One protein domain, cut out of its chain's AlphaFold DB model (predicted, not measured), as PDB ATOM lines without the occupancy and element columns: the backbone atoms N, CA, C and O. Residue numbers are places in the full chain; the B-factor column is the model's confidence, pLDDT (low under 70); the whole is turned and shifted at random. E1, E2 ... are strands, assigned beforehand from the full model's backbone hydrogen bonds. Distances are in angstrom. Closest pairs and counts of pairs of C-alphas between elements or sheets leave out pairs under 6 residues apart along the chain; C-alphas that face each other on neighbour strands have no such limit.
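Overview. This is residues 2 to 65 of the 301 residues of an uncharacterized protein of Jeotgalibacillus malaysiensis (UniProt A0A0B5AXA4). This domain has little regular structure: a small three-strand meander, each strand the antiparallel neighbour of the one before, with a long winding stretch, residues 38 to 65, folded back on its E3 side. A long loop, residues 20 to 32, extends at one end. The 64 printed residues hold E1, E2 and E3 in that order along the chain and across the sheet, 15 residues in an all-strand class. The whole is compact, radius of gyration of the C-alphas 10.6 A, spanning 32 by 21 by 19 A.

Arrangement. E2, residues 15 to 19, is the inner strand. Its hairpin with E1, residues 4 to 8, has N 5 and O 18 at 2.8 A, within hydrogen-bond range; their directions stand at 150 degrees. Its hairpin with E3, residues 33 to 37, has N 15 and O 37 at 2.9 A, also within range, at 148 degrees. Residues 36 to 37 pair parallel with residues 56 to 57.

Along the chain. E1, 13.1 A long, begins at C-alpha 4 (43.922, 37.848, -26.708). E2 measures 13.2 A. E3, 12.5 A, ends at C-alpha 37 (33.555, 39.009, -20.408).

Size, cuts and confidence. The C-alphas of Asp 12 and Val 25 are farthest apart, 32.8 A. The printed part has no cut. The E2 to E3 link is long. Twelve residues are under pLDDT 70, among them 60 to 65.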
ATOM      1  N   LYS A   2      46.505  32.783 -30.313       90.31
ATOM      2  CA  LYS A   2      45.387  33.473 -29.638       90.31
ATOM      3  C   LYS A   2      45.434  34.973 -29.972       90.31
ATOM      4  O   LYS A   2      46.534  35.519 -30.042       90.31
ATOM      5  N   LYS A   3      44.277  35.614 -30.186       94.31
ATOM      6  CA  LYS A   3      44.193  37.064 -30.435       94.31
ATOM      7  C   LYS A   3      44.301  37.856 -29.148       94.31
ATOM      8  O   LYS A   3      44.891  38.925 -29.169       94.31
ATOM      9  N   TYR A   4      43.762  37.325 -28.054       96.31
ATOM     10  CA  TYR A   4      43.922  37.848 -26.708       96.31
ATOM     11  C   TYR A   4      44.079  36.727 -25.667       96.31
ATOM     12  O   TYR A   4      44.053  35.544 -25.988       96.31
ATOM     13  N   GLU A   5      44.197  37.053 -24.389       97.62
ATOM     14  CA  GLU A   5      44.072  36.101 -23.277       97.62
ATOM     15  C   GLU A   5      43.109  36.606 -22.204       97.62
ATOM     16  O   GLU A   5      42.824  37.799 -22.150       97.62
ATOM     17  N   LEU A   6      42.618  35.702 -21.354       98.19
ATOM     18  CA  LEU A   6      41.836  36.077 -20.181       98.19
ATOM     19  C   LEU A   6      42.744  36.352 -18.989       98.19
ATOM     20  O   LEU A   6      43.450  35.456 -18.525       98.19
ATOM     21  N   LEU A   7      42.648  37.555 -18.436       97.31
ATOM     22  CA  LEU A   7      43.167  37.866 -17.112       97.31
ATOM     23  C   LEU A   7      42.024  37.700 -16.108       97.31
ATOM     24  O   LEU A   7      40.950  38.292 -16.265       97.31
ATOM     25  N   ALA A   8      42.257  36.867 -15.093       93.88
ATOM     26  CA  ALA A   8      41.354  36.740 -13.958       93.88
ATOM     27  C   ALA A   8      41.203  38.093 -13.248       93.88
ATOM     28  O   ALA A   8      42.121  38.916 -13.246       93.88
ATOM     29  N   THR A   9      40.038  38.307 -12.651       90.31
ATOM     30  CA  THR A   9      39.728  39.510 -11.874       90.31
ATOM     31  C   THR A   9      39.479  39.131 -10.417       90.31
ATOM     32  O   THR A   9      39.396  37.947 -10.091       90.31
ATOM     33  N   ASP A  10      39.294  40.117  -9.542       88.38
ATOM     34  CA  ASP A  10      38.901  39.884  -8.144       88.38
ATOM     35  C   ASP A  10      37.445  39.359  -8.004       88.38
ATOM     36  O   ASP A  10      36.912  39.279  -6.896       88.38
ATOM     37  N   ILE A  11      36.775  39.027  -9.121       88.69
ATOM     38  CA  ILE A  11      35.389  38.553  -9.205       88.69
ATOM     39  C   ILE A  11      35.334  37.195  -9.922       88.69
ATOM     40  O   ILE A  11      35.744  37.063 -11.078       88.69
ATOM     41  N   ASP A  12      34.739  36.200  -9.261       89.06
ATOM     42  CA  ASP A  12      34.510  34.874  -9.840       89.06
ATOM     43  C   ASP A  12      33.589  34.934 -11.071       89.06
ATOM     44  O   ASP A  12      32.546  35.593 -11.075       89.06
ATOM     45  N   GLY A  13      33.972  34.219 -12.133       88.00
ATOM     46  CA  GLY A  13      33.213  34.192 -13.386       88.00
ATOM     47  C   GLY A  13      33.247  35.503 -14.185       88.00
ATOM     48  O   GLY A  13      32.346  35.732 -14.990       88.00
ATOM     49  N   GLN A  14      34.245  36.371 -13.979       93.81
ATOM     50  CA  GLN A  14      34.515  37.535 -14.832       93.81
ATOM     51  C   GLN A  14      35.998  37.671 -15.172       93.81
ATOM     52  O   GLN A  14      36.881  37.490 -14.332       93.81
ATOM     53  N   TYR A  15      36.255  38.031 -16.426       97.56
ATOM     54  CA  TYR A  15      37.582  38.046 -17.017       97.56
ATOM     55  C   TYR A  15      37.770  39.285 -17.895       97.56
ATOM     56  O   TYR A  15      36.844  39.744 -18.565       97.56
ATOM     57  N   ARG A  16      38.992  39.814 -17.894       97.44
ATOM     58  CA  ARG A  16      39.470  40.855 -18.813       97.44
ATOM     59  C   ARG A  16      40.102  40.179 -20.019       97.44
ATOM     60  O   ARG A  16      40.857  39.231 -19.818       97.44
ATOM     61  N   ILE A  17      39.866  40.664 -21.230       97.25
ATOM     62  CA  ILE A  17      40.602  40.177 -22.401       97.25
ATOM     63  C   ILE A  17      41.878  41.028 -22.629       97.25
ATOM     64  O   ILE A  17      41.886  42.212 -22.318       97.25
ATOM     65  N   ARG A  18      42.996  40.469 -23.117       97.44
ATOM     66  CA  ARG A  18      44.228  41.225 -23.472       97.44
ATOM     67  C   ARG A  18      44.833  40.770 -24.792       97.44
ATOM     68  O   ARG A  18      45.277  39.630 -24.850       97.44
ATOM     69  N   ALA A  19      44.889  41.633 -25.800       97.69
ATOM     70  CA  ALA A  19      45.464  41.373 -27.114       97.69
ATOM     71  C   ALA A  19      46.885  40.781 -27.061       97.69
ATOM     72  O   ALA A  19      47.719  41.129 -26.231       97.69
ATOM     73  N   LEU A  20      47.166  39.912 -28.023       97.62
ATOM     74  CA  LEU A  20      48.421  39.192 -28.236       97.62
ATOM     75  C   LEU A  20      48.972  39.415 -29.659       97.62
ATOM     76  O   LEU A  20      50.082  38.979 -29.961       97.62
ATOM     77  N   VAL A  21      48.199  40.078 -30.529       94.88
ATOM     78  CA  VAL A  21      48.516  40.405 -31.930       94.88
ATOM     79  C   VAL A  21      47.947  41.783 -32.297       94.88
ATOM     80  O   VAL A  21      47.041  42.273 -31.628       94.88
ATOM     81  N   ASP A  22      48.451  42.396 -33.371       95.81
ATOM     82  CA  ASP A  22      47.920  43.651 -33.924       95.81
ATOM     83  C   ASP A  22      46.582  43.453 -34.660       95.81
ATOM     84  O   ASP A  22      46.385  42.453 -35.351       95.81
ATOM     85  N   ILE A  23      45.708  44.468 -34.605       93.38
ATOM     86  CA  ILE A  23      44.409  44.521 -35.292       93.38
ATOM     87  C   ILE A  23      44.233  45.875 -36.027       93.38
ATOM     88  O   ILE A  23      43.531  46.775 -35.554       93.38
ATOM     89  N   PRO A  24      44.860  46.074 -37.205       91.75
ATOM     90  CA  PRO A  24      45.026  47.412 -37.783       91.75
ATOM     91  C   PRO A  24      43.747  48.148 -38.207       91.75
ATOM     92  O   PRO A  24      43.730  49.373 -38.158       91.75
ATOM     93  N   VAL A  25      42.676  47.448 -38.600       79.44
ATOM     94  CA  VAL A  25      41.435  48.090 -39.095       79.44
ATOM     95  C   VAL A  25      40.595  48.745 -37.986       79.44
ATOM     96  O   VAL A  25      39.765  49.604 -38.269       79.44
ATOM     97  N   HIS A  26      40.857  48.398 -36.721       81.25
ATOM     98  CA  HIS A  26      40.351  49.116 -35.540       81.25
ATOM     99  C   HIS A  26      41.484  49.753 -34.714       81.25
ATOM    100  O   HIS A  26      41.248  50.265 -33.627       81.25
ATOM    101  N   GLY A  27      42.718  49.733 -35.230       84.75
ATOM    102  CA  GLY A  27      43.889  50.385 -34.638       84.75
ATOM    103  C   GLY A  27      44.601  49.651 -33.489       84.75
ATOM    104  O   GLY A  27      45.608  50.169 -33.015       84.75
ATOM    105  N   VAL A  28      44.138  48.470 -33.067       94.19
ATOM    106  CA  VAL A  28      44.659  47.738 -31.887       94.19
ATOM    107  C   VAL A  28      46.058  47.159 -32.132       94.19
ATOM    108  O   VAL A  28      46.417  46.833 -33.271       94.19
ATOM    109  N   LYS A  29      46.836  46.981 -31.061       97.25
ATOM    110  CA  LYS A  29      48.193  46.424 -31.035       97.25
ATOM    111  C   LYS A  29      48.344  45.215 -30.111       97.25
ATOM    112  O   LYS A  29      47.592  45.011 -29.162       97.25
ATOM    113  N   ALA A  30      49.359  44.400 -30.393       96.31
ATOM    114  CA  ALA A  30      49.734  43.278 -29.540       96.31
ATOM    115  C   ALA A  30      50.130  43.760 -28.130       96.31
ATOM    116  O   ALA A  30      51.039  44.574 -27.981       96.31
ATOM    117  N   GLY A  31      49.487  43.213 -27.096       95.31
ATOM    118  CA  GLY A  31      49.663  43.602 -25.695       95.31
ATOM    119  C   GLY A  31      48.587  44.551 -25.158       95.31
ATOM    120  O   GLY A  31      48.449  44.641 -23.935       95.31
ATOM    121  N   ASP A  32      47.811  45.207 -26.030       97.00
ATOM    122  CA  ASP A  32      46.711  46.094 -25.631       97.00
ATOM    123  C   ASP A  32      45.651  45.328 -24.834       97.00
ATOM    124  O   ASP A  32      45.329  44.180 -25.129       97.00
ATOM    125  N   LEU A  33      45.070  45.949 -23.816       97.81
ATOM    126  CA  LEU A  33      43.964  45.348 -23.079       97.81
ATOM    127  C   LEU A  33      42.638  45.551 -23.833       97.81
ATOM    128  O   LEU A  33      42.473  46.496 -24.600       97.81
ATOM    129  N   GLY A  34      41.699  44.630 -23.628       95.06
ATOM    130  CA  GLY A  34      40.338  44.659 -24.153       95.06
ATOM    131  C   GLY A  34      39.306  44.363 -23.049       95.06
ATOM    132  O   GLY A  34      39.667  44.115 -21.896       95.06
ATOM    133  N   GLY A  35      38.016  44.400 -23.376       92.38
ATOM    134  CA  GLY A  35      36.967  44.538 -22.360       92.38
ATOM    135  C   GLY A  35      36.523  43.269 -21.627       92.38
ATOM    136  O   GLY A  35      37.192  42.229 -21.621       92.38
ATOM    137  N   ILE A  36      35.404  43.403 -20.908       96.12
ATOM    138  CA  ILE A  36      34.999  42.474 -19.840       96.12
ATOM    139  C   ILE A  36      33.988  41.443 -20.319       96.12
ATOM    140  O   ILE A  36      32.941  41.770 -20.881       96.12
ATOM    141  N   VAL A  37      34.280  40.194 -19.973       92.62
ATOM    142  CA  VAL A  37      33.555  39.009 -20.408       92.62
ATOM    143  C   VAL A  37      33.281  38.075 -19.221       92.62
ATOM    144  O   VAL A  37      34.152  37.913 -18.362       92.62
ATOM    145  N   ASN A  38      32.122  37.401 -19.136       94.44
ATOM    146  CA  ASN A  38      31.928  36.339 -18.121       94.44
ATOM    147  C   ASN A  38      32.787  35.077 -18.404       94.44
ATOM    148  O   ASN A  38      32.826  34.140 -17.609       94.44
ATOM    149  N   GLY A  39      33.506  35.047 -19.530       89.31
ATOM    150  CA  GLY A  39      34.491  34.042 -19.949       89.31
ATOM    151  C   GLY A  39      34.850  34.250 -21.423       89.31
ATOM    152  O   GLY A  39      34.390  35.210 -22.027       89.31
ATOM    153  N   GLU A  40      35.579  33.337 -22.077       91.12
ATOM    154  CA  GLU A  40      35.856  33.456 -23.535       91.12
ATOM    155  C   GLU A  40      34.582  33.359 -24.414       91.12
ATOM    156  O   GLU A  40      34.677  33.357 -25.632       91.12
ATOM    157  N   HIS A  41      33.393  33.278 -23.805       80.31
ATOM    158  CA  HIS A  41      32.080  33.124 -24.435       80.31
ATOM    159  C   HIS A  41      31.370  34.444 -24.783       80.31
ATOM    160  O   HIS A  41      30.213  34.428 -25.191       80.31
ATOM    161  N   ASN A  42      32.020  35.584 -24.564       87.56
ATOM    162  CA  ASN A  42      31.368  36.894 -24.561       87.56
ATOM    163  C   ASN A  42      32.104  37.920 -25.474       87.56
ATOM    164  O   ASN A  42      31.465  38.734 -26.128       87.56
ATOM    165  N   LEU A  43      33.422  37.807 -25.651       87.75
ATOM    166  CA  LEU A  43      34.111  38.312 -26.849       87.75
ATOM    167  C   LEU A  43      34.548  37.114 -27.696       87.75
ATOM    168  O   LEU A  43      34.829  36.051 -27.149       87.75
ATOM    169  N   SER A  44      34.684  37.301 -29.010       72.50
ATOM    170  CA  SER A  44      35.432  36.378 -29.863       72.50
ATOM    171  C   SER A  44      36.953  36.605 -29.834       72.50
ATOM    172  O   SER A  44      37.452  37.659 -30.241       72.50
ATOM    173  N   GLN A  45      37.698  35.552 -29.478       89.44
ATOM    174  CA  GLN A  45      39.157  35.375 -29.645       89.44
ATOM    175  C   GLN A  45      39.669  35.491 -31.097       89.44
ATOM    176  O   GLN A  45      40.854  35.295 -31.347       89.44
ATOM    177  N   GLU A  46      38.804  35.810 -32.055       69.06
ATOM    178  CA  GLU A  46      39.055  35.872 -33.495       69.06
ATOM    179  C   GLU A  46      38.479  37.193 -34.057       69.06
ATOM    180  O   GLU A  46      37.756  37.898 -33.353       69.06
ATOM    181  N   HIS A  47      38.764  37.526 -35.320       81.25
ATOM    182  CA  HIS A  47      38.363  38.770 -36.017       81.25
ATOM    183  C   HIS A  47      38.998  40.065 -35.523       81.25
ATOM    184  O   HIS A  47      39.608  40.138 -34.456       81.25
ATOM    185  N   ASN A  48      38.812  41.118 -36.322       69.38
ATOM    186  CA  ASN A  48      39.198  42.453 -35.913       69.38
ATOM    187  C   ASN A  48      38.331  42.921 -34.739       69.38
ATOM    188  O   ASN A  48      38.886  43.357 -33.736       69.38
ATOM    189  N   GLY A  49      37.022  42.667 -34.820       66.06
ATOM    190  CA  GLY A  49      36.179  42.195 -33.721       66.06
ATOM    191  C   GLY A  49      36.669  42.505 -32.323       66.06
ATOM    192  O   GLY A  49      37.180  41.636 -31.612       66.06
ATOM    193  N   TRP A  50      36.560  43.770 -31.956       89.00
ATOM    194  CA  TRP A  50      37.054  44.261 -30.688       89.00
ATOM    195  C   TRP A  50      35.827  44.608 -29.847       89.00
ATOM    196  O   TRP A  50      35.113  45.563 -30.137       89.00
ATOM    197  N   ILE A  51      35.590  43.810 -28.800       78.00
ATOM    198  CA  ILE A  51      35.303  44.418 -27.504       78.00
ATOM    199  C   ILE A  51      36.611  45.158 -27.230       78.00
ATOM    200  O   ILE A  51      37.603  44.510 -26.881       78.00
ATOM    201  N   ASP A  52      36.650  46.473 -27.448       81.69
ATOM    202  CA  ASP A  52      37.804  47.261 -27.007       81.69
ATOM    203  C   ASP A  52      37.930  47.247 -25.479       81.69
ATOM    204  O   ASP A  52      37.123  46.600 -24.830       81.69
ATOM    205  N   GLU A  53      38.919  47.888 -24.846       89.31
ATOM    206  CA  GLU A  53      39.068  47.759 -23.379       89.31
ATOM    207  C   GLU A  53      37.811  48.085 -22.557       89.31
ATOM    208  O   GLU A  53      37.655  47.625 -21.425       89.31
ATOM    209  N   THR A  54      36.886  48.821 -23.157       55.56
ATOM    210  CA  THR A  54      35.644  49.265 -22.544       55.56
ATOM    211  C   THR A  54      34.508  48.248 -22.661       55.56
ATOM    212  O   THR A  54      33.924  47.880 -21.637       55.56
ATOM    213  N   SER A  55      34.253  47.751 -23.880       80.81
ATOM    214  CA  SER A  55      33.015  47.046 -24.220       80.81
ATOM    215  C   SER A  55      32.782  45.832 -23.318       80.81
ATOM    216  O   SER A  55      33.689  45.294 -22.665       80.81
ATOM    217  N   SER A  56      31.541  45.365 -23.234       74.00
ATOM    218  CA  SER A  56      31.243  44.405 -22.184       74.00
ATOM    219  C   SER A  56      30.088  43.500 -22.494       74.00
ATOM    220  O   SER A  56      29.081  43.878 -23.075       74.00
ATOM    221  N   VAL A  57      30.265  42.261 -22.088       67.31
ATOM    222  CA  VAL A  57      29.408  41.197 -22.535       67.31
ATOM    223  C   VAL A  57      29.324  40.203 -21.398       67.31
ATOM    224  O   VAL A  57      30.334  39.688 -20.932       67.31
ATOM    225  N   LYS A  58      28.122  40.074 -20.842       67.38
ATOM    226  CA  LYS A  58      27.855  39.453 -19.544       67.38
ATOM    227  C   LYS A  58      26.459  38.815 -19.577       67.38
ATOM    228  O   LYS A  58      25.590  39.331 -20.260       67.38
ATOM    229  N   GLN A  59      26.170  37.746 -18.844       75.62
ATOM    230  CA  GLN A  59      24.969  36.921 -19.108       75.62
ATOM    231  C   GLN A  59      24.978  36.368 -20.562       75.62
ATOM    232  O   GLN A  59      26.041  36.098 -21.118       75.62
ATOM    233  N   SER A  60      23.803  36.224 -21.184       49.47
ATOM    234  CA  SER A  60      23.523  35.790 -22.572       49.47
ATOM    235  C   SER A  60      24.046  36.719 -23.682       49.47
ATOM    236  O   SER A  60      23.782  36.514 -24.861       49.47
ATOM    237  N   ALA A  61      24.777  37.750 -23.295       62.50
ATOM    238  CA  ALA A  61      25.314  38.797 -24.131       62.50
ATOM    239  C   ALA A  61      26.311  38.384 -25.213       62.50
ATOM    240  O   ALA A  61      27.020  37.386 -25.067       62.50
ATOM    241  N   PHE A  62      26.491  39.261 -26.214       67.25
ATOM    242  CA  PHE A  62      27.611  39.154 -27.155       67.25
ATOM    243  C   PHE A  62      28.228  40.467 -27.703       67.25
ATOM    244  O   PHE A  62      27.559  41.492 -27.795       67.25
ATOM    245  N   VAL A  63      29.509  40.409 -28.099       68.31
ATOM    246  CA  VAL A  63      30.211  41.361 -28.986       68.31
ATOM    247  C   VAL A  63      31.051  40.570 -29.976       68.31
ATOM    248  O   VAL A  63      31.814  39.681 -29.588       68.31
ATOM    249  N   LEU A  64      30.942  40.948 -31.250       49.31
ATOM    250  CA  LEU A  64      31.564  40.246 -32.363       49.31
ATOM    251  C   LEU A  64      32.419  41.128 -33.282       49.31
ATOM    252  O   LEU A  64      33.621  40.900 -33.330       49.31
ATOM    253  N   GLU A  65      31.825  42.053 -34.054       59.78
ATOM    254  CA  GLU A  65      32.489  42.691 -35.204       59.78
ATOM    255  C   GLU A  65      32.033  44.090 -35.704       59.78
ATOM    256  O   GLU A  65      31.252  44.806 -35.110       59.78
TER     257      GLU A  65